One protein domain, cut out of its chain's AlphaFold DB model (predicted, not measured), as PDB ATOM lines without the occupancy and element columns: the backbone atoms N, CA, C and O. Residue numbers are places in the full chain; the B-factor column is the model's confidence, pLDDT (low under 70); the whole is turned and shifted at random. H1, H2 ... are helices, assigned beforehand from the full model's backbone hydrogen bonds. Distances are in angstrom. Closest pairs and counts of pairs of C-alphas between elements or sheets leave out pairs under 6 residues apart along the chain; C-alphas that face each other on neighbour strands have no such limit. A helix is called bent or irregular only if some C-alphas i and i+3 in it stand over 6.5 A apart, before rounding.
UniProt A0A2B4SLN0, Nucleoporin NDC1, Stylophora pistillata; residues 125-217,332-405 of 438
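AT A GLANCE: This is residues 125 to 217 and 332 to 405 of the 438 residues of the protein "Nucleoporin NDC1" of Stylophora pistillata (UniProt A0A2B4SLN0). Three helices, H3, H6 and H7, make a bundle, H3 and H7 side by side and H6 slanting across them, and the long helix H1 reaches out from this body as an arm, roughly like an L: residues 157 to 168 pack on H6, while residues 125 to 155 stick out. Short H2 lies crosswise at the end of the body where H3 begins and H6 ends; residues 332 to 338, with tiny H4, stick out elsewhere. The printed part has 167 residues with seven named helices, H1 to H7 in order, and no named strand; the class is all helix. It is only just loose, close to extended, with a radius of gyration of the C-alphas of 22.7 A, and flat, spanning 74 by 53 by 26 A.

HOW THE PARTS SIT: H1, residues 126 to 169, has a kink of 37 degrees near residue 155; it is neither bent nor irregular, but only just: C-alphas 153 and 156 are 6.4 A apart. With residues 157 to 168 alone it touches H6, residues 351 to 370, the hub, which touches four helices; the closest C-alphas, of Val 164 and Ala 359, are 4.5 A apart, at a shallow tilt of 34 degrees, only just short of steep, the same way. H3, residues 188 to 217, H6 and H7, residues 375 to 405, form an up and down bundle, each running against the one before it in the chain. H3 touches H7 at a shallow tilt of 22 degrees, the same way, closest at the C-alphas of Thr 205 and Leu 390, 5.1 A. H3 touches H6 at a steep tilt of 44 degrees, opposite ways, closest at the C-alphas of Cys 197 and Ala 356, 5.2 A. H6 and H7 form a helical hairpin, with an only just steep tilt of 36 degrees; their closest C-alphas, of Ser 367 and Val 376, are 6.5 A apart. H2, residues 171 to 178, touches H3 about perpendicular at 77 degrees, closest at the C-alphas of Ile 177 and Trp 190, 5.3 A. H5, residues 340 to 348, is near H3 and H7, and H4, residues 332 to 335, touches no helix. Every O i to N i+4 pair is within hydrogen-bond range in H2, H3 and H5, against 38 of 40 in H1, 14 of 16 in H6 and 24 of 27 in H7; H4 is too short for such a pair.

IN THESE COORDINATES: H1 runs 60.7 A from C-alpha 126 at (30.183, -5.013, 85.880) to C-alpha 169 at (23.845, 4.800, 26.345). H3 is 42.8 A long, H6 27.5 A and H7 45.1 A, ending at C-alpha 405 at (59.523, 23.888, 36.577). H7 is irregular, C-alphas 378 and 381 being 7.3 A apart.

THE WHOLE: The two C-alphas farthest apart, of Asp 125 and Thr 369, are 74.1 A apart. Residues 218 to 331 are not printed; C-alphas 217 and 332 are 22.8 A apart across this cut. Of the links that are printed whole, none is long. The mean pLDDT of the printed part is 80.8; 34 residues are under 70, among them 213 to 217, 332 to 348 and 401 to 405.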
ATOM      1  N   ASP A 125      29.480  -9.589  85.816       62.12
ATOM      2  CA  ASP A 125      30.675  -8.815  86.125       62.12
ATOM      3  C   ASP A 125      30.568  -7.433  85.460       62.12
ATOM      4  O   ASP A 125      30.602  -7.298  84.230       62.12
ATOM      5  N   PHE A 126      30.413  -6.400  86.290       67.19
ATOM      6  CA  PHE A 126      30.183  -5.013  85.880       67.19
ATOM      7  C   PHE A 126      31.225  -4.530  84.859       67.19
ATOM      8  O   PHE A 126      30.898  -3.806  83.914       67.19
ATOM      9  N   PHE A 127      32.474  -4.984  84.995       70.94
ATOM     10  CA  PHE A 127      33.563  -4.601  84.101       70.94
ATOM     11  C   PHE A 127      33.465  -5.274  82.724       70.94
ATOM     12  O   PHE A 127      33.670  -4.628  81.693       70.94
ATOM     13  N   GLN A 128      33.115  -6.560  82.681       66.56
ATOM     14  CA  GLN A 128      32.987  -7.323  81.438       66.56
ATOM     15  C   GLN A 128      31.743  -6.886  80.644       66.56
ATOM     16  O   GLN A 128      31.812  -6.730  79.421       66.56
ATOM     17  N   PHE A 129      30.641  -6.595  81.341       74.38
ATOM     18  CA  PHE A 129      29.423  -6.031  80.762       74.38
ATOM     19  C   PHE A 129      29.671  -4.650  80.143       74.38
ATOM     20  O   PHE A 129      29.359  -4.434  78.972       74.38
ATOM     21  N   TRP A 130      30.310  -3.729  80.877       76.19
ATOM     22  CA  TRP A 130      30.614  -2.389  80.362       76.19
ATOM     23  C   TRP A 130      31.541  -2.431  79.139       76.19
ATOM     24  O   TRP A 130      31.353  -1.687  78.174       76.19
ATOM     25  N   ARG A 131      32.507  -3.359  79.115       73.44
ATOM     26  CA  ARG A 131      33.373  -3.605  77.947       73.44
ATOM     27  C   ARG A 131      32.603  -4.134  76.738       73.44
ATOM     28  O   ARG A 131      32.868  -3.694  75.620       73.44
ATOM     29  N   LEU A 132      31.648  -5.041  76.935       81.56
ATOM     30  CA  LEU A 132      30.807  -5.558  75.853       81.56
ATOM     31  C   LEU A 132      29.898  -4.460  75.284       81.56
ATOM     32  O   LEU A 132      29.818  -4.302  74.067       81.56
ATOM     33  N   VAL A 133      29.274  -3.663  76.155       80.88
ATOM     34  CA  VAL A 133      28.385  -2.557  75.767       80.88
ATOM     35  C   VAL A 133      29.147  -1.462  75.025       80.88
ATOM     36  O   VAL A 133      28.696  -1.015  73.974       80.88
ATOM     37  N   THR A 134      30.324  -1.061  75.507       81.94
ATOM     38  CA  THR A 134      31.156  -0.051  74.829       81.94
ATOM     39  C   THR A 134      31.688  -0.545  73.484       81.94
ATOM     40  O   THR A 134      31.647   0.200  72.508       81.94
ATOM     41  N   THR A 135      32.098  -1.814  73.386       84.56
ATOM     42  CA  THR A 135      32.544  -2.413  72.114       84.56
ATOM     43  C   THR A 135      31.387  -2.539  71.119       84.56
ATOM     44  O   THR A 135      31.529  -2.160  69.959       84.56
ATOM     45  N   GLY A 136      30.218  -3.009  71.564       85.19
ATOM     46  CA  GLY A 136      29.016  -3.106  70.732       85.19
ATOM     47  C   GLY A 136      28.510  -1.738  70.272       85.19
ATOM     48  O   GLY A 136      28.208  -1.557  69.095       85.19
ATOM     49  N   SER A 137      28.497  -0.748  71.170       81.12
ATOM     50  CA  SER A 137      28.145   0.636  70.846       81.12
ATOM     51  C   SER A 137      29.114   1.245  69.832       81.12
ATOM     52  O   SER A 137      28.664   1.868  68.876       81.12
ATOM     53  N   LEU A 138      30.422   0.997  69.963       85.31
ATOM     54  CA  LEU A 138      31.427   1.478  69.014       85.31
ATOM     55  C   LEU A 138      31.277   0.829  67.633       85.31
ATOM     56  O   LEU A 138      31.359   1.523  66.624       85.31
ATOM     57  N   ILE A 139      30.998  -0.473  67.564       86.12
ATOM     58  CA  ILE A 139      30.750  -1.166  66.292       86.12
ATOM     59  C   ILE A 139      29.489  -0.622  65.618       86.12
ATOM     60  O   ILE A 139      29.521  -0.308  64.431       86.12
ATOM     61  N   LEU A 140      28.393  -0.455  66.364       82.44
ATOM     62  CA  LEU A 140      27.157   0.121  65.832       82.44
ATOM     63  C   LEU A 140      27.350   1.580  65.413       82.44
ATOM     64  O   LEU A 140      26.851   1.984  64.363       82.44
ATOM     65  N   PHE A 141      28.102   2.363  66.183       88.94
ATOM     66  CA  PHE A 141      28.441   3.736  65.838       88.94
ATOM     67  C   PHE A 141      29.244   3.790  64.542       88.94
ATOM     68  O   PHE A 141      28.841   4.481  63.620       88.94
ATOM     69  N   VAL A 142      30.323   3.020  64.410       88.06
ATOM     70  CA  VAL A 142      31.135   3.038  63.187       88.06
ATOM     71  C   VAL A 142      30.381   2.429  61.999       88.06
ATOM     72  O   VAL A 142      30.548   2.903  60.882       88.06
ATOM     73  N   TRP A 143      29.503   1.442  62.204       87.31
ATOM     74  CA  TRP A 143      28.635   0.905  61.150       87.31
ATOM     75  C   TRP A 143      27.617   1.941  60.665       87.31
ATOM     76  O   TRP A 143      27.471   2.177  59.469       87.31
ATOM     77  N   THR A 144      26.908   2.596  61.585       81.81
ATOM     78  CA  THR A 144      25.905   3.618  61.246       81.81
ATOM     79  C   THR A 144      26.557   4.870  60.670       81.81
ATOM     80  O   THR A 144      26.111   5.362  59.635       81.81
ATOM     81  N   PHE A 145      27.647   5.337  61.277       82.69
ATOM     82  CA  PHE A 145      28.463   6.439  60.786       82.69
ATOM     83  C   PHE A 145      29.064   6.108  59.424       82.69
ATOM     84  O   PHE A 145      28.935   6.908  58.511       82.69
ATOM     85  N   GLY A 146      29.632   4.915  59.247       81.88
ATOM     86  CA  GLY A 146      30.177   4.440  57.977       81.88
ATOM     87  C   GLY A 146      29.126   4.397  56.876       81.88
ATOM     88  O   GLY A 146      29.372   4.899  55.787       81.88
ATOM     89  N   ASN A 147      27.918   3.907  57.164       77.12
ATOM     90  CA  ASN A 147      26.814   3.922  56.203       77.12
ATOM     91  C   ASN A 147      26.361   5.346  55.860       77.12
ATOM     92  O   ASN A 147      26.111   5.645  54.697       77.12
ATOM     93  N   LYS A 148      26.275   6.251  56.843       74.81
ATOM     94  CA  LYS A 148      25.938   7.661  56.591       74.81
ATOM     95  C   LYS A 148      27.039   8.385  55.818       74.81
ATOM     96  O   LYS A 148      26.718   9.175  54.938       74.81
ATOM     97  N   LEU A 149      28.302   8.087  56.110       71.56
ATOM     98  CA  LEU A 149      29.474   8.623  55.424       71.56
ATOM     99  C   LEU A 149      29.526   8.122  53.977       71.56
ATOM    100  O   LEU A 149      29.711   8.923  53.067       71.56
ATOM    101  N   LEU A 150      29.272   6.830  53.755       71.31
ATOM    102  CA  LEU A 150      29.175   6.231  52.426       71.31
ATOM    103  C   LEU A 150      28.027   6.869  51.645       71.31
ATOM    104  O   LEU A 150      28.227   7.292  50.517       71.31
ATOM    105  N   VAL A 151      26.848   7.029  52.246       74.06
ATOM    106  CA  VAL A 151      25.729   7.711  51.582       74.06
ATOM    107  C   VAL A 151      26.079   9.168  51.257       74.06
ATOM    108  O   VAL A 151      25.796   9.608  50.151       74.06
ATOM    109  N   LEU A 152      26.724   9.919  52.152       66.50
ATOM    110  CA  LEU A 152      27.076  11.323  51.896       66.50
ATOM    111  C   LEU A 152      28.124  11.490  50.791       66.50
ATOM    112  O   LEU A 152      27.924  12.300  49.890       66.50
ATOM    113  N   PHE A 153      29.220  10.733  50.845       65.31
ATOM    114  CA  PHE A 153      30.316  10.883  49.887       65.31
ATOM    115  C   PHE A 153      30.041  10.159  48.570       65.31
ATOM    116  O   PHE A 153      30.346  10.685  47.507       65.31
ATOM    117  N   GLN A 154      29.424   8.979  48.603       73.56
ATOM    118  CA  GLN A 154      29.300   8.150  47.409       73.56
ATOM    119  C   GLN A 154      28.115   8.521  46.524       73.56
ATOM    120  O   GLN A 154      28.175   8.301  45.316       73.56
ATOM    121  N   THR A 155      27.032   9.068  47.086       75.75
ATOM    122  CA  THR A 155      25.822   9.353  46.296       75.75
ATOM    123  C   THR A 155      26.071  10.389  45.213       75.75
ATOM    124  O   THR A 155      25.613  10.193  44.093       75.75
ATOM    125  N   GLN A 156      26.843  11.439  45.501       81.56
ATOM    126  CA  GLN A 156      27.187  12.451  44.500       81.56
ATOM    127  C   GLN A 156      28.035  11.848  43.376       81.56
ATOM    128  O   GLN A 156      27.684  11.968  42.207       81.56
ATOM    129  N   TYR A 157      29.099  11.119  43.716       85.44
ATOM    130  CA  TYR A 157      29.970  10.488  42.722       85.44
ATOM    131  C   TYR A 157      29.217   9.470  41.857       85.44
ATOM    132  O   TYR A 157      29.348   9.477  40.635       85.44
ATOM    133  N   LEU A 158      28.379   8.631  42.471       86.88
ATOM    134  CA  LEU A 158      27.569   7.660  41.744       86.88
ATOM    135  C   LEU A 158      26.532   8.342  40.841       86.88
ATOM    136  O   LEU A 158      26.317   7.881  39.725       86.88
ATOM    137  N   ALA A 159      25.922   9.444  41.289       88.38
ATOM    138  CA  ALA A 159      24.944  10.187  40.499       88.38
ATOM    139  C   ALA A 159      25.565  10.806  39.238       88.38
ATOM    140  O   ALA A 159      24.997  10.684  38.158       88.38
ATOM    141  N   PHE A 160      26.746  11.420  39.343       88.94
ATOM    142  CA  PHE A 160      27.447  11.969  38.175       88.94
ATOM    143  C   PHE A 160      27.974  10.873  37.247       88.94
ATOM    144  O   PHE A 160      27.917  11.017  36.028       88.94
ATOM    145  N   PHE A 161      28.427   9.749  37.801       89.69
ATOM    146  CA  PHE A 161      28.805   8.593  37.000       89.69
ATOM    147  C   PHE A 161      27.611   7.993  36.233       89.69
ATOM    148  O   PHE A 161      27.743   7.697  35.041       89.69
ATOM    149  N   ASP A 162      26.440   7.870  36.876       91.44
ATOM    150  CA  ASP A 162      25.185   7.478  36.213       91.44
ATOM    151  C   ASP A 162      24.790   8.505  35.151       91.44
ATOM    152  O   ASP A 162      24.415   8.124  34.048       91.44
ATOM    153  N   LEU A 163      24.948   9.804  35.424       91.81
ATOM    154  CA  LEU A 163      24.661  10.865  34.459       91.81
ATOM    155  C   LEU A 163      25.521  10.735  33.192       91.81
ATOM    156  O   LEU A 163      24.995  10.834  32.082       91.81
ATOM    157  N   VAL A 164      26.820  10.449  33.330       91.94
ATOM    158  CA  VAL A 164      27.715  10.190  32.186       91.94
ATOM    159  C   VAL A 164      27.270   8.943  31.418       91.94
ATOM    160  O   VAL A 164      27.175   8.987  30.190       91.94
ATOM    161  N   HIS A 165      26.942   7.850  32.110       89.69
ATOM    162  CA  HIS A 165      26.465   6.619  31.469       89.69
ATOM    163  C   HIS A 165      25.142   6.829  30.730       89.69
ATOM    164  O   HIS A 165      24.995   6.443  29.568       89.69
ATOM    165  N   LEU A 166      24.188   7.501  31.368       92.50
ATOM    166  CA  LEU A 166      22.899   7.868  30.798       92.50
ATOM    167  C   LEU A 166      23.084   8.730  29.550       92.50
ATOM    168  O   LEU A 166      22.464   8.447  28.525       92.50
ATOM    169  N   SER A 167      23.977   9.726  29.612       89.94
ATOM    170  CA  SER A 167      24.278  10.615  28.486       89.94
ATOM    171  C   SER A 167      24.815   9.869  27.265       89.94
ATOM    172  O   SER A 167      24.605  10.323  26.146       89.94
ATOM    173  N   GLN A 168      25.455   8.711  27.448       89.19
ATOM    174  CA  GLN A 168      26.031   7.926  26.358       89.19
ATOM    175  C   GLN A 168      25.064   6.862  25.832       89.19
ATOM    176  O   GLN A 168      24.838   6.779  24.626       89.19
ATOM    177  N   PHE A 169      24.468   6.070  26.723       87.81
ATOM    178  CA  PHE A 169      23.845   4.800  26.345       87.81
ATOM    179  C   PHE A 169      22.311   4.828  26.289       87.81
ATOM    180  O   PHE A 169      21.723   3.991  25.608       87.81
ATOM    181  N   SER A 170      21.634   5.756  26.979       90.00
ATOM    182  CA  SER A 170      20.176   5.676  27.166       90.00
ATOM    183  C   SER A 170      19.402   6.791  26.459       90.00
ATOM    184  O   SER A 170      19.149   7.854  27.022       90.00
ATOM    185  N   LEU A 171      18.920   6.496  25.248       87.12
ATOM    186  CA  LEU A 171      18.043   7.385  24.473       87.12
ATOM    187  C   LEU A 171      16.764   7.774  25.231       87.12
ATOM    188  O   LEU A 171      16.394   8.944  25.285       87.12
ATOM    189  N   THR A 172      16.081   6.801  25.839       87.50
ATOM    190  CA  THR A 172      14.805   7.035  26.532       87.50
ATOM    191  C   THR A 172      14.967   7.998  27.703       87.50
ATOM    192  O   THR A 172      14.161   8.912  27.867       87.50
ATOM    193  N   ARG A 173      16.032   7.832  28.498       88.50
ATOM    194  CA  ARG A 173      16.306   8.704  29.644       88.50
ATOM    195  C   ARG A 173      16.762  10.100  29.204       88.50
ATOM    196  O   ARG A 173      16.325  11.078  29.801       88.50
ATOM    197  N   ARG A 174      17.546  10.231  28.126       90.81
ATOM    198  CA  ARG A 174      17.896  11.549  27.553       90.81
ATOM    199  C   ARG A 174      16.666  12.327  27.091       90.81
ATOM    200  O   ARG A 174      16.529  13.502  27.415       90.81
ATOM    201  N   LYS A 175      15.708  11.662  26.439       87.25
ATOM    202  CA  LYS A 175      14.435  12.293  26.048       87.25
ATOM    203  C   LYS A 175      13.645  12.832  27.244       87.25
ATOM    204  O   LYS A 175      13.031  13.887  27.136       87.25
ATOM    205  N   GLN A 176      13.686  12.154  28.392       88.00
ATOM    206  CA  GLN A 176      13.058  12.651  29.624       88.00
ATOM    207  C   GLN A 176      13.756  13.905  30.171       88.00
ATOM    208  O   GLN A 176      13.087  14.804  30.682       88.00
ATOM    209  N   ILE A 177      15.079  14.004  30.023       89.12
ATOM    210  CA  ILE A 177      15.840  15.201  30.410       89.12
ATOM    211  C   ILE A 177      15.410  16.414  29.573       89.12
ATOM    212  O   ILE A 177      15.241  17.501  30.120       89.12
ATOM    213  N   PHE A 178      15.192  16.222  28.270       87.94
ATOM    214  CA  PHE A 178      14.766  17.288  27.355       87.94
ATOM    215  C   PHE A 178      13.261  17.587  27.412       87.94
ATOM    216  O   PHE A 178      12.810  18.592  26.863       87.94
ATOM    217  N   SER A 179      12.473  16.732  28.069       86.44
ATOM    218  CA  SER A 179      11.029  16.921  28.189       86.44
ATOM    219  C   SER A 179      10.665  18.102  29.092       86.44
ATOM    220  O   SER A 179      11.363  18.422  30.058       86.44
ATOM    221  N   LEU A 180       9.545  18.749  28.774       85.38
ATOM    222  CA  LEU A 180       8.989  19.833  29.577       85.38
ATOM    223  C   LEU A 180       8.150  19.263  30.724       85.38
ATOM    224  O   LEU A 180       7.360  18.336  30.522       85.38
ATOM    225  N   SER A 181       8.282  19.840  31.918       82.19
ATOM    226  CA  SER A 181       7.404  19.530  33.042       82.19
ATOM    227  C   SER A 181       5.986  20.022  32.737       82.19
ATOM    228  O   SER A 181       5.758  21.152  32.294       82.19
ATOM    229  N   GLN A 182       5.002  19.148  32.938       79.69
ATOM    230  CA  GLN A 182       3.588  19.506  32.839       79.69
ATOM    231  C   GLN A 182       3.083  19.905  34.231       79.69
ATOM    232  O   GLN A 182       3.420  19.220  35.199       79.69
ATOM    233  N   PRO A 183       2.285  20.980  34.379       68.00
ATOM    234  CA  PRO A 183       1.667  21.815  33.339       68.00
ATOM    235  C   PRO A 183       2.453  23.092  32.978       68.00
ATOM    236  O   PRO A 183       2.023  23.847  32.111       68.00
ATOM    237  N   SER A 184       3.571  23.375  33.649       69.94
ATOM    238  CA  SER A 184       4.281  24.662  33.563       69.94
ATOM    239  C   SER A 184       5.027  24.888  32.242       69.94
ATOM    240  O   SER A 184       5.435  26.019  31.970       69.94
ATOM    241  N   GLY A 185       5.226  23.848  31.425       79.06
ATOM    242  CA  GLY A 185       5.934  23.940  30.146       79.06
ATOM    243  C   GLY A 185       7.405  24.330  30.307       79.06
ATOM    244  O   GLY A 185       8.017  24.823  29.358       79.06
ATOM    245  N   ARG A 186       7.972  24.162  31.510       81.25
ATOM    246  CA  ARG A 186       9.357  24.522  31.816       81.25
ATOM    247  C   ARG A 186      10.264  23.299  31.709       81.25
ATOM    248  O   ARG A 186       9.870  22.197  32.077       81.25
ATOM    249  N   PRO A 187      11.498  23.457  31.225       84.75
ATOM    250  CA  PRO A 187      12.465  22.372  31.210       84.75
ATOM    251  C   PRO A 187      13.131  22.223  32.582       84.75
ATOM    252  O   PRO A 187      14.326  22.476  32.732       84.75
ATOM    253  N   ASP A 188      12.361  21.859  33.605       85.81
ATOM    254  CA  ASP A 188      12.868  21.801  34.981       85.81
ATOM    255  C   ASP A 188      13.946  20.714  35.131       85.81
ATOM    256  O   ASP A 188      14.987  20.957  35.734       85.81
ATOM    257  N   ASN A 189      13.757  19.553  34.492       88.75
ATOM    258  CA  ASN A 189      14.723  18.446  34.523       88.75
ATOM    259  C   ASN A 189      16.088  18.860  33.961       88.75
ATOM    260  O   ASN A 189      17.115  18.678  34.614       88.75
ATOM    261  N   TRP A 190      16.092  19.452  32.764       90.62
ATOM    262  CA  TRP A 190      17.306  19.985  32.158       90.62
ATOM    263  C   TRP A 190      17.913  21.099  33.003       90.62
ATOM    264  O   TRP A 190      19.113  21.074  33.256       90.62
ATOM    265  N   THR A 191      17.096  22.053  33.459       90.12
ATOM    266  CA  THR A 191      17.582  23.209  34.220       90.12
ATOM    267  C   THR A 191      18.289  22.753  35.488       90.12
ATOM    268  O   THR A 191      19.407  23.192  35.709       90.12
ATOM    269  N   ASN A 192      17.714  21.815  36.242       89.25
ATOM    270  CA  ASN A 192      18.317  21.281  37.465       89.25
ATOM    271  C   ASN A 192      19.668  20.597  37.201       89.25
ATOM    272  O   ASN A 192      20.641  20.845  37.907       89.25
ATOM    273  N   ILE A 193      19.749  19.756  36.165       90.88
ATOM    274  CA  ILE A 193      20.999  19.062  35.811       90.88
ATOM    275  C   ILE A 193      22.059  20.071  35.368       90.88
ATOM    276  O   ILE A 193      23.205  20.026  35.813       90.88
ATOM    277  N   PHE A 194      21.670  20.997  34.497       91.69
ATOM    278  CA  PHE A 194      22.550  22.013  33.948       91.69
ATOM    279  C   PHE A 194      23.079  22.967  35.025       91.69
ATOM    280  O   PHE A 194      24.274  23.257  35.028       91.69
ATOM    281  N   THR A 195      22.235  23.425  35.955       91.12
ATOM    282  CA  THR A 195      22.649  24.333  37.034       91.12
ATOM    283  C   THR A 195      23.634  23.680  37.991       91.12
ATOM    284  O   THR A 195      24.612  24.319  38.367       91.12
ATOM    285  N   GLU A 196      23.425  22.410  38.347       91.31
ATOM    286  CA  GLU A 196      24.346  21.674  39.224       91.31
ATOM    287  C   GLU A 196      25.679  21.369  38.528       91.31
ATOM    288  O   GLU A 196      26.747  21.522  39.115       91.31
ATOM    289  N   CYS A 197      25.656  20.993  37.247       91.81
ATOM    290  CA  CYS A 197      26.898  20.788  36.503       91.81
ATOM    291  C   CYS A 197      27.682  22.102  36.341       91.81
ATOM    292  O   CYS A 197      28.904  22.104  36.481       91.81
ATOM    293  N   LEU A 198      26.995  23.223  36.089       91.94
ATOM    294  CA  LEU A 198      27.638  24.534  36.018       91.94
ATOM    295  C   LEU A 198      28.235  24.972  37.352       91.94
ATOM    296  O   LEU A 198      29.366  25.447  37.360       91.94
ATOM    297  N   SER A 199      27.518  24.804  38.464       92.44
ATOM    298  CA  SER A 199      28.003  25.239  39.779       92.44
ATOM    299  C   SER A 199      29.310  24.532  40.160       92.44
ATOM    300  O   SER A 199      30.232  25.158  40.687       92.44
ATOM    301  N   LEU A 200      29.442  23.246  39.816       89.56
ATOM    302  CA  LEU A 200      30.667  22.472  40.015       89.56
ATOM    303  C   LEU A 200      31.828  22.957  39.143       89.56
ATOM    304  O   LEU A 200      32.963  23.044  39.620       89.56
ATOM    305  N   ILE A 201      31.552  23.283  37.880       90.56
ATOM    306  CA  ILE A 201      32.552  23.794  36.934       90.56
ATOM    307  C   ILE A 201      33.026  25.190  37.350       90.56
ATOM    308  O   ILE A 201      34.230  25.455  37.382       90.56
ATOM    309  N   GLU A 202      32.103  26.072  37.723       91.69
ATOM    310  CA  GLU A 202      32.411  27.415  38.214       91.69
ATOM    311  C   GLU A 202      33.187  27.357  39.534       91.69
ATOM    312  O   GLU A 202      34.180  28.066  39.691       91.69
ATOM    313  N   SER A 203      32.821  26.453  40.450       89.88
ATOM    314  CA  SER A 203      33.562  26.229  41.696       89.88
ATOM    315  C   SER A 203      35.018  25.839  41.437       89.88
ATOM    316  O   SER A 203      35.927  26.402  42.051       89.88
ATOM    317  N   LEU A 204      35.262  24.917  40.501       86.44
ATOM    318  CA  LEU A 204      36.617  24.529  40.115       86.44
ATOM    319  C   LEU A 204      37.373  25.689  39.458       86.44
ATOM    320  O   LEU A 204      38.515  25.958  39.822       86.44
ATOM    321  N   THR A 205      36.718  26.423  38.558       87.81
ATOM    322  CA  THR A 205      37.293  27.603  37.893       87.81
ATOM    323  C   THR A 205      37.723  28.667  38.910       87.81
ATOM    324  O   THR A 205      38.818  29.224  38.803       87.81
ATOM    325  N   HIS A 206      36.913  28.912  39.945       87.75
ATOM    326  CA  HIS A 206      37.245  29.829  41.036       87.75
ATOM    327  C   HIS A 206      38.410  29.336  41.898       87.75
ATOM    328  O   HIS A 206      39.275  30.140  42.243       87.75
ATOM    329  N   LYS A 207      38.468  28.036  42.223       85.31
ATOM    330  CA  LYS A 207      39.597  27.447  42.963       85.31
ATOM    331  C   LYS A 207      40.910  27.600  42.190       85.31
ATOM    332  O   LYS A 207      41.874  28.121  42.740       85.31
ATOM    333  N   LEU A 208      40.908  27.245  40.903       83.00
ATOM    334  CA  LEU A 208      42.056  27.405  40.003       83.00
ATOM    335  C   LEU A 208      42.506  28.866  39.903       83.00
ATOM    336  O   LEU A 208      43.684  29.169  40.073       83.00
ATOM    337  N   SER A 209      41.567  29.789  39.686       83.69
ATOM    338  CA  SER A 209      41.875  31.223  39.572       83.69
ATOM    339  C   SER A 209      42.412  31.809  40.884       83.69
ATOM    340  O   SER A 209      43.323  32.640  40.875       83.69
ATOM    341  N   GLY A 210      41.877  31.361  42.024       80.62
ATOM    342  CA  GLY A 210      42.349  31.746  43.351       80.62
ATOM    343  C   GLY A 210      43.801  31.332  43.585       80.62
ATOM    344  O   GLY A 210      44.616  32.154  44.003       80.62
ATOM    345  N   GLU A 211      44.164  30.101  43.242       73.31
ATOM    346  CA  GLU A 211      45.543  29.621  43.390       73.31
ATOM    347  C   GLU A 211      46.524  30.327  42.456       73.31
ATOM    348  O   GLU A 211      47.604  30.727  42.890       73.31
ATOM    349  N   VAL A 212      46.123  30.570  41.207       74.12
ATOM    350  CA  VAL A 212      46.890  31.373  40.244       74.12
ATOM    351  C   VAL A 212      47.199  32.763  40.817       74.12
ATOM    352  O   VAL A 212      48.347  33.211  40.792       74.12
ATOM    353  N   SER A 213      46.209  33.432  41.416       68.88
ATOM    354  CA  SER A 213      46.402  34.759  42.018       68.88
ATOM    355  C   SER A 213      47.354  34.745  43.226       68.88
ATOM    356  O   SER A 213      48.213  35.619  43.350       68.88
ATOM    357  N   LEU A 214      47.292  33.712  44.072       67.94
ATOM    358  CA  LEU A 214      48.204  33.555  45.207       67.94
ATOM    359  C   LEU A 214      49.645  33.284  44.754       67.94
ATOM    360  O   LEU A 214      50.583  33.844  45.323       67.94
ATOM    361  N   GLN A 215      49.835  32.475  43.710       63.09
ATOM    362  CA  GLN A 215      51.158  32.183  43.152       63.09
ATOM    363  C   GLN A 215      51.790  33.415  42.489       63.09
ATOM    364  O   GLN A 215      52.968  33.688  42.713       63.09
ATOM    365  N   THR A 216      51.006  34.213  41.755       60.53
ATOM    366  CA  THR A 216      51.499  35.476  41.172       60.53
ATOM    367  C   THR A 216      51.904  36.508  42.233       60.53
ATOM    368  O   THR A 216      52.884  37.225  42.041       60.53
ATOM    369  N   HIS A 217      51.232  36.551  43.391       54.59
ATOM    370  CA  HIS A 217      51.606  37.444  44.498       54.59
ATOM    371  C   HIS A 217      52.937  37.046  45.163       54.59
ATOM    372  O   HIS A 217      53.685  37.909  45.618       54.59
ATOM    373  N   GLY A 332      65.326  21.128  55.572       42.56
ATOM    374  CA  GLY A 332      65.050  21.862  54.329       42.56
ATOM    375  C   GLY A 332      64.800  20.935  53.135       42.56
ATOM    376  O   GLY A 332      63.836  21.118  52.410       42.56
ATOM    377  N   PHE A 333      65.568  19.849  53.008       49.69
ATOM    378  CA  PHE A 333      65.426  18.912  51.885       49.69
ATOM    379  C   PHE A 333      64.172  18.017  51.963       49.69
ATOM    380  O   PHE A 333      63.746  17.451  50.960       49.69
ATOM    381  N   LEU A 334      63.579  17.871  53.154       46.38
ATOM    382  CA  LEU A 334      62.363  17.075  53.380       46.38
ATOM    383  C   LEU A 334      61.083  17.925  53.402       46.38
ATOM    384  O   LEU A 334      59.995  17.377  53.238       46.38
ATOM    385  N   PHE A 335      61.204  19.243  53.590       44.62
ATOM    386  CA  PHE A 335      60.089  20.197  53.595       44.62
ATOM    387  C   PHE A 335      60.141  21.230  52.467       44.62
ATOM    388  O   PHE A 335      59.234  22.064  52.391       44.62
ATOM    389  N   ASP A 336      61.115  21.144  51.556       39.28
ATOM    390  CA  ASP A 336      61.003  21.726  50.219       39.28
ATOM    391  C   ASP A 336      59.909  20.966  49.472       39.28
ATOM    392  O   ASP A 336      60.092  19.982  48.757       39.28
ATOM    393  N   LYS A 337      58.701  21.419  49.782       37.59
ATOM    394  CA  LYS A 337      57.423  21.023  49.238       37.59
ATOM    395  C   LYS A 337      57.530  21.133  47.726       37.59
ATOM    396  O   LYS A 337      57.469  22.229  47.173       37.59
ATOM    397  N   ILE A 338      57.692  19.985  47.074       47.75
ATOM    398  CA  ILE A 338      57.585  19.869  45.626       47.75
ATOM    399  C   ILE A 338      56.233  20.514  45.257       47.75
ATOM    400  O   ILE A 338      55.206  20.084  45.797       47.75
ATOM    401  N   PRO A 339      56.196  21.553  44.401       50.69
ATOM    402  CA  PRO A 339      54.949  22.223  44.007       50.69
ATOM    403  C   PRO A 339      53.915  21.235  43.433       50.69
ATOM    404  O   PRO A 339      52.710  21.446  43.533       50.69
ATOM    405  N   GLU A 340      54.397  20.090  42.956       49.62
ATOM    406  CA  GLU A 340      53.634  18.945  42.478       49.62
ATOM    407  C   GLU A 340      52.652  18.356  43.508       49.62
ATOM    408  O   GLU A 340      51.566  17.929  43.125       49.62
ATOM    409  N   ALA A 341      52.947  18.395  44.815       52.00
ATOM    410  CA  ALA A 341      52.038  17.862  45.837       52.00
ATOM    411  C   ALA A 341      50.736  18.677  45.955       52.00
ATOM    412  O   ALA A 341      49.684  18.125  46.275       52.00
ATOM    413  N   HIS A 342      50.791  19.985  45.688       55.91
ATOM    414  CA  HIS A 342      49.605  20.841  45.714       55.91
ATOM    415  C   HIS A 342      48.750  20.643  44.462       55.91
ATOM    416  O   HIS A 342      47.536  20.488  44.568       55.91
ATOM    417  N   THR A 343      49.395  20.564  43.299       59.16
ATOM    418  CA  THR A 343      48.740  20.327  42.012       59.16
ATOM    419  C   THR A 343      48.095  18.940  41.957       59.16
ATOM    420  O   THR A 343      46.947  18.809  41.537       59.16
ATOM    421  N   GLN A 344      48.777  17.903  42.454       62.00
ATOM    422  CA  GLN A 344      48.216  16.553  42.553       62.00
ATOM    423  C   GLN A 344      47.038  16.487  43.532       62.00
ATOM    424  O   GLN A 344      46.057  15.808  43.239       62.00
ATOM    425  N   ALA A 345      47.090  17.211  44.654       61.19
ATOM    426  CA  ALA A 345      45.964  17.290  45.583       61.19
ATOM    427  C   ALA A 345      44.751  18.007  44.965       61.19
ATOM    428  O   ALA A 345      43.627  17.549  45.136       61.19
ATOM    429  N   LEU A 346      44.968  19.082  44.196       64.12
ATOM    430  CA  LEU A 346      43.880  19.787  43.515       64.12
ATOM    431  C   LEU A 346      43.202  18.907  42.456       64.12
ATOM    432  O   LEU A 346      41.974  18.862  42.382       64.12
ATOM    433  N   PHE A 347      43.981  18.168  41.662       68.31
ATOM    434  CA  PHE A 347      43.436  17.287  40.628       68.31
ATOM    435  C   PHE A 347      42.845  15.983  41.171       68.31
ATOM    436  O   PHE A 347      41.951  15.428  40.532       68.31
ATOM    437  N   ALA A 348      43.269  15.518  42.351       64.12
ATOM    438  CA  ALA A 348      42.670  14.352  43.003       64.12
ATOM    439  C   ALA A 348      41.169  14.550  43.293       64.12
ATOM    440  O   ALA A 348      40.394  13.603  43.178       64.12
ATOM    441  N   ASP A 349      40.752  15.789  43.570       72.12
ATOM    442  CA  ASP A 349      39.359  16.141  43.871       72.12
ATOM    443  C   ASP A 349      38.531  16.532  42.626       72.12
ATOM    444  O   ASP A 349      37.345  16.839  42.746       72.12
ATOM    445  N   CYS A 350      39.124  16.527  41.423       81.50
ATOM    446  CA  CYS A 350      38.480  17.021  40.194       81.50
ATOM    447  C   CYS A 350      37.590  15.992  39.469       81.50
ATOM    448  O   CYS A 350      37.010  16.295  38.422       81.50
ATOM    449  N   GLN A 351      37.486  14.764  39.982       85.31
ATOM    450  CA  GLN A 351      36.805  13.670  39.282       85.31
ATOM    451  C   GLN A 351      35.325  13.975  39.004       85.31
ATOM    452  O   GLN A 351      34.806  13.635  37.939       85.31
ATOM    453  N   LEU A 352      34.651  14.652  39.937       87.94
ATOM    454  CA  LEU A 352      33.241  15.018  39.806       87.94
ATOM    455  C   LEU A 352      33.019  16.033  38.674       87.94
ATOM    456  O   LEU A 352      32.067  15.921  37.905       87.94
ATOM    457  N   GLN A 353      33.926  17.000  38.539       90.12
ATOM    458  CA  GLN A 353      33.885  18.044  37.520       90.12
ATOM    459  C   GLN A 353      34.201  17.481  36.137       90.12
ATOM    460  O   GLN A 353      33.567  17.883  35.165       90.12
ATOM    461  N   ILE A 354      35.120  16.514  36.045       88.88
ATOM    462  CA  ILE A 354      35.401  15.794  34.796       88.88
ATOM    463  C   ILE A 354      34.128  15.104  34.298       88.88
ATOM    464  O   ILE A 354      33.732  15.304  33.151       88.88
ATOM    465  N   TRP A 355      33.439  14.367  35.173       92.94
ATOM    466  CA  TRP A 355      32.166  13.739  34.818       92.94
ATOM    467  C   TRP A 355      31.079  14.756  34.465       92.94
ATOM    468  O   TRP A 355      30.323  14.518  33.529       92.94
ATOM    469  N   ALA A 356      31.011  15.898  35.154       92.69
ATOM    470  CA  ALA A 356      30.056  16.960  34.833       92.69
ATOM    471  C   ALA A 356      30.288  17.546  33.428       92.69
ATOM    472  O   ALA A 356      29.345  17.656  32.643       92.69
ATOM    473  N   VAL A 357      31.536  17.883  33.084       92.75
ATOM    474  CA  VAL A 357      31.912  18.401  31.755       92.75
ATOM    475  C   VAL A 357      31.641  17.357  30.676       92.75
ATOM    476  O   VAL A 357      31.044  17.668  29.644       92.75
ATOM    477  N   GLU A 358      32.023  16.104  30.922       93.31
ATOM    478  CA  GLU A 358      31.811  15.008  29.983       93.31
ATOM    479  C   GLU A 358      30.318  14.739  29.750       93.31
ATOM    480  O   GLU A 358      29.875  14.707  28.600       93.31
ATOM    481  N   ALA A 359      29.521  14.638  30.814       93.69
ATOM    482  CA  ALA A 359      28.076  14.470  30.719       93.69
ATOM    483  C   ALA A 359      27.415  15.625  29.958       93.69
ATOM    484  O   ALA A 359      26.645  15.383  29.028       93.69
ATOM    485  N   LEU A 360      27.737  16.877  30.307       93.62
ATOM    486  CA  LEU A 360      27.191  18.051  29.625       93.62
ATOM    487  C   LEU A 360      27.559  18.063  28.141       93.62
ATOM    488  O   LEU A 360      26.682  18.274  27.308       93.62
ATOM    489  N   SER A 361      28.819  17.798  27.790       93.44
ATOM    490  CA  SER A 361      29.258  17.781  26.389       93.44
ATOM    491  C   SER A 361      28.492  16.740  25.564       93.44
ATOM    492  O   SER A 361      27.994  17.046  24.479       93.44
ATOM    493  N   ARG A 362      28.295  15.537  26.113       92.56
ATOM    494  CA  ARG A 362      27.558  14.443  25.467       92.56
ATOM    495  C   ARG A 362      26.067  14.743  25.346       92.56
ATOM    496  O   ARG A 362      25.468  14.452  24.309       92.56
ATOM    497  N   LEU A 363      25.468  15.356  26.368       92.75
ATOM    498  CA  LEU A 363      24.072  15.799  26.328       92.75
ATOM    499  C   LEU A 363      23.862  16.906  25.291       92.75
ATOM    500  O   LEU A 363      22.888  16.845  24.547       92.75
ATOM    501  N   VAL A 364      24.786  17.866  25.177       93.12
ATOM    502  CA  VAL A 364      24.734  18.929  24.160       93.12
ATOM    503  C   VAL A 364      24.826  18.347  22.753       93.12
ATOM    504  O   VAL A 364      24.007  18.689  21.904       93.12
ATOM    505  N   VAL A 365      25.754  17.421  22.503       93.00
ATOM    506  CA  VAL A 365      25.866  16.757  21.192       93.00
ATOM    507  C   VAL A 365      24.598  15.966  20.864       93.00
ATOM    508  O   VAL A 365      24.058  16.093  19.768       93.00
ATOM    509  N   SER A 366      24.071  15.204  21.826       90.75
ATOM    510  CA  SER A 366      22.843  14.420  21.634       90.75
ATOM    511  C   SER A 366      21.620  15.319  21.404       90.75
ATOM    512  O   SER A 366      20.755  14.993  20.590       90.75
ATOM    513  N   SER A 367      21.576  16.492  22.048       92.69
ATOM    514  CA  SER A 367      20.480  17.459  21.909       92.69
ATOM    515  C   SER A 367      20.283  17.946  20.475       92.69
ATOM    516  O   SER A 367      19.159  18.240  20.091       92.69
ATOM    517  N   TYR A 368      21.332  17.955  19.645       89.44
ATOM    518  CA  TYR A 368      21.224  18.386  18.250       89.44
ATOM    519  C   TYR A 368      20.208  17.562  17.443       89.44
ATOM    520  O   TYR A 368      19.547  18.100  16.560       89.44
ATOM    521  N   THR A 369      20.062  16.272  17.761       90.06
ATOM    522  CA  THR A 369      19.130  15.364  17.064       90.06
ATOM    523  C   THR A 369      17.917  14.975  17.908       90.06
ATOM    524  O   THR A 369      16.873  14.633  17.356       90.06
ATOM    525  N   GLU A 370      18.036  15.023  19.239       90.00
ATOM    526  CA  GLU A 370      17.033  14.487  20.167       90.00
ATOM    527  C   GLU A 370      16.166  15.561  20.850       90.00
ATOM    528  O   GLU A 370      15.097  15.225  21.365       90.00
ATOM    529  N   ASP A 371      16.592  16.830  20.883       89.94
ATOM    530  CA  ASP A 371      15.876  17.916  21.569       89.94
ATOM    531  C   ASP A 371      14.784  18.521  20.676       89.94
ATOM    532  O   ASP A 371      15.028  19.395  19.845       89.94
ATOM    533  N   THR A 372      13.544  18.075  20.880       86.50
ATOM    534  CA  THR A 372      12.369  18.569  20.147       86.50
ATOM    535  C   THR A 372      11.946  19.984  20.544       86.50
ATOM    536  O   THR A 372      11.186  20.617  19.816       86.50
ATOM    537  N   TYR A 373      12.387  20.475  21.704       85.44
ATOM    538  CA  TYR A 373      11.923  21.736  22.289       85.44
ATOM    539  C   TYR A 373      12.972  22.857  22.219       85.44
ATOM    540  O   TYR A 373      12.668  24.005  22.555       85.44
ATOM    541  N   GLY A 374      14.204  22.550  21.797       86.81
ATOM    542  CA  GLY A 374      15.316  23.504  21.727       86.81
ATOM    543  C   GLY A 374      15.721  24.051  23.099       86.81
ATOM    544  O   GLY A 374      16.202  25.180  23.221       86.81
ATOM    545  N   VAL A 375      15.475  23.280  24.155       88.25
ATOM    546  CA  VAL A 375      15.768  23.627  25.547       88.25
ATOM    547  C   VAL A 375      17.271  23.784  25.759       88.25
ATOM    548  O   VAL A 375      17.716  24.781  26.333       88.25
ATOM    549  N   VAL A 376      18.059  22.837  25.251       90.44
ATOM    550  CA  VAL A 376      19.516  22.815  25.421       90.44
ATOM    551  C   VAL A 376      20.162  23.948  24.630       90.44
ATOM    552  O   VAL A 376      21.082  24.605  25.121       90.44
ATOM    553  N   GLN A 377      19.624  24.248  23.444       89.25
ATOM    554  CA  GLN A 377      20.115  25.308  22.559       89.25
ATOM    555  C   GLN A 377      20.032  26.701  23.202       89.25
ATOM    556  O   GLN A 377      20.909  27.534  22.982       89.25
ATOM    557  N   LYS A 378      19.036  26.954  24.062       90.06
ATOM    558  CA  LYS A 378      18.923  28.222  24.808       90.06
ATOM    559  C   LYS A 378      20.012  28.382  25.871       90.06
ATOM    560  O   LYS A 378      20.468  29.493  26.127       90.06
ATOM    561  N   SER A 379      20.422  27.285  26.507       89.81
ATOM    562  CA  SER A 379      21.491  27.276  27.517       89.81
ATOM    563  C   SER A 379      22.895  27.169  26.926       89.81
ATOM    564  O   SER A 379      23.856  27.532  27.598       89.81
ATOM    565  N   LEU A 380      23.021  26.723  25.675       92.94
ATOM    566  CA  LEU A 380      24.278  26.419  24.989       92.94
ATOM    567  C   LEU A 380      25.340  27.538  25.057       92.94
ATOM    568  O   LEU A 380      26.482  27.220  25.397       92.94
ATOM    569  N   PRO A 381      25.014  28.835  24.862       93.69
ATOM    570  CA  PRO A 381      26.000  29.906  25.016       93.69
ATOM    571  C   PRO A 381      26.625  29.950  26.415       93.69
ATOM    572  O   PRO A 381      27.830  30.138  26.554       93.69
ATOM    573  N   LYS A 382      25.823  29.720  27.462       91.75
ATOM    574  CA  LYS A 382      26.304  29.704  28.849       91.75
ATOM    575  C   LYS A 382      27.232  28.516  29.109       91.75
ATOM    576  O   LYS A 382      28.228  28.678  29.807       91.75
ATOM    577  N   ILE A 383      26.937  27.354  28.517       92.31
ATOM    578  CA  ILE A 383      27.787  26.153  28.624       92.31
ATOM    579  C   ILE A 383      29.166  26.434  28.040       92.31
ATOM    580  O   ILE A 383      30.175  26.213  28.705       92.31
ATOM    581  N   PHE A 384      29.208  26.974  26.820       92.94
ATOM    582  CA  PHE A 384      30.470  27.268  26.151       92.94
ATOM    583  C   PHE A 384      31.290  28.319  26.889       92.94
ATOM    584  O   PHE A 384      32.487  28.118  27.065       92.94
ATOM    585  N   ILE A 385      30.664  29.394  27.380       94.00
ATOM    586  CA  ILE A 385      31.362  30.407  28.185       94.00
ATOM    587  C   ILE A 385      31.981  29.768  29.435       94.00
ATOM    588  O   ILE A 385      33.152  29.996  29.721       94.00
ATOM    589  N   SER A 386      31.230  28.924  30.147       92.50
ATOM    590  CA  SER A 386      31.735  28.236  31.339       92.50
ATOM    591  C   SER A 386      32.909  27.297  31.018       92.50
ATOM    592  O   SER A 386      33.940  27.348  31.689       92.50
ATOM    593  N   PHE A 387      32.813  26.506  29.944       92.25
ATOM    594  CA  PHE A 387      33.894  25.612  29.512       92.25
ATOM    595  C   PHE A 387      35.148  26.380  29.086       92.25
ATOM    596  O   PHE A 387      36.256  25.991  29.448       92.25
ATOM    597  N   VAL A 388      34.991  27.479  28.345       93.44
ATOM    598  CA  VAL A 388      36.117  28.323  27.916       93.44
ATOM    599  C   VAL A 388      36.791  28.983  29.115       93.44
ATOM    600  O   VAL A 388      38.017  28.975  29.191       93.44
ATOM    601  N   ASN A 389      36.022  29.483  30.083       91.69
ATOM    602  CA  ASN A 389      36.575  30.060  31.309       91.69
ATOM    603  C   ASN A 389      37.368  29.022  32.117       91.69
ATOM    604  O   ASN A 389      38.466  29.323  32.587       91.69
ATOM    605  N   LEU A 390      36.854  27.791  32.233       89.69
ATOM    606  CA  LEU A 390      37.576  26.692  32.873       89.69
ATOM    607  C   LEU A 390      38.881  26.375  32.128       89.69
ATOM    608  O   LEU A 390      39.932  26.253  32.756       89.69
ATOM    609  N   LEU A 391      38.833  26.266  30.796       89.56
ATOM    610  CA  LEU A 391      40.015  26.019  29.967       89.56
ATOM    611  C   LEU A 391      41.060  27.128  30.127       89.56
ATOM    612  O   LEU A 391      42.242  26.829  30.274       89.56
ATOM    613  N   GLN A 392      40.640  28.393  30.151       90.00
ATOM    614  CA  GLN A 392      41.529  29.532  30.362       90.00
ATOM    615  C   GLN A 392      42.197  29.483  31.743       90.00
ATOM    616  O   GLN A 392      43.404  29.702  31.844       90.00
ATOM    617  N   ALA A 393      41.443  29.169  32.799       86.31
ATOM    618  CA  ALA A 393      41.990  29.038  34.149       86.31
ATOM    619  C   ALA A 393      42.990  27.871  34.255       86.31
ATOM    620  O   ALA A 393      44.053  28.014  34.862       86.31
ATOM    621  N   LEU A 394      42.689  26.733  33.619       85.44
ATOM    622  CA  LEU A 394      43.595  25.584  33.544       85.44
ATOM    623  C   LEU A 394      44.875  25.909  32.768       85.44
ATOM    624  O   LEU A 394      45.965  25.565  33.222       85.44
ATOM    625  N   ASP A 395      44.765  26.596  31.630       84.75
ATOM    626  CA  ASP A 395      45.914  27.004  30.818       84.75
ATOM    627  C   ASP A 395      46.836  27.953  31.601       84.75
ATOM    628  O   ASP A 395      48.047  27.737  31.653       84.75
ATOM    629  N   GLN A 396      46.273  28.937  32.309       83.62
ATOM    630  CA  GLN A 396      47.031  29.836  33.187       83.62
ATOM    631  C   GLN A 396      47.757  29.085  34.310       83.62
ATOM    632  O   GLN A 396      48.950  29.308  34.523       83.62
ATOM    633  N   HIS A 397      47.072  28.162  34.990       79.25
ATOM    634  CA  HIS A 397      47.688  27.333  36.025       79.25
ATOM    635  C   HIS A 397      48.795  26.434  35.448       79.25
ATOM    636  O   HIS A 397      49.856  26.289  36.056       79.25
ATOM    637  N   SER A 398      48.593  25.864  34.254       78.38
ATOM    638  CA  SER A 398      49.589  25.023  33.582       78.38
ATOM    639  C   SER A 398      50.839  25.813  33.191       78.38
ATOM    640  O   SER A 398      51.951  25.369  33.465       78.38
ATOM    641  N   LYS A 399      50.677  27.024  32.643       77.44
ATOM    642  CA  LYS A 399      51.778  27.920  32.272       77.44
ATOM    643  C   LYS A 399      52.584  28.358  33.487       77.44
ATOM    644  O   LYS A 399      53.807  28.348  33.422       77.44
ATOM    645  N   LEU A 400      51.924  28.694  34.595       71.75
ATOM    646  CA  LEU A 400      52.602  29.041  35.847       71.75
ATOM    647  C   LEU A 400      53.328  27.841  36.456       71.75
ATOM    648  O   LEU A 400      54.485  27.962  36.849       71.75
ATOM    649  N   SER A 401      52.690  26.670  36.455       65.81
ATOM    650  CA  SER A 401      53.314  25.424  36.909       65.81
ATOM    651  C   SER A 401      54.553  25.087  36.072       65.81
ATOM    652  O   SER A 401      55.606  24.772  36.618       65.81
ATOM    653  N   LEU A 402      54.469  25.224  34.747       66.00
ATOM    654  CA  LEU A 402      55.593  25.008  33.838       66.00
ATOM    655  C   LEU A 402      56.681  26.076  33.983       66.00
ATOM    656  O   LEU A 402      57.850  25.724  33.915       66.00
ATOM    657  N   ALA A 403      56.337  27.343  34.231       62.62
ATOM    658  CA  ALA A 403      57.304  28.418  34.484       62.62
ATOM    659  C   ALA A 403      58.079  28.226  35.801       62.62
ATOM    660  O   ALA A 403      59.238  28.626  35.911       62.62
ATOM    661  N   LEU A 404      57.456  27.598  36.801       59.88
ATOM    662  CA  LEU A 404      58.126  27.185  38.035       59.88
ATOM    663  C   LEU A 404      59.086  26.011  37.793       59.88
ATOM    664  O   LEU A 404      60.163  25.976  38.382       59.88
ATOM    665  N   ILE A 405      58.717  25.073  36.915       56.47
ATOM    666  CA  ILE A 405      59.523  23.888  36.577       56.47
ATOM    667  C   ILE A 405      60.663  24.231  35.605       56.47
ATOM    668  O   ILE A 405      61.745  23.660  35.707       56.47
TER     669      ILE A 405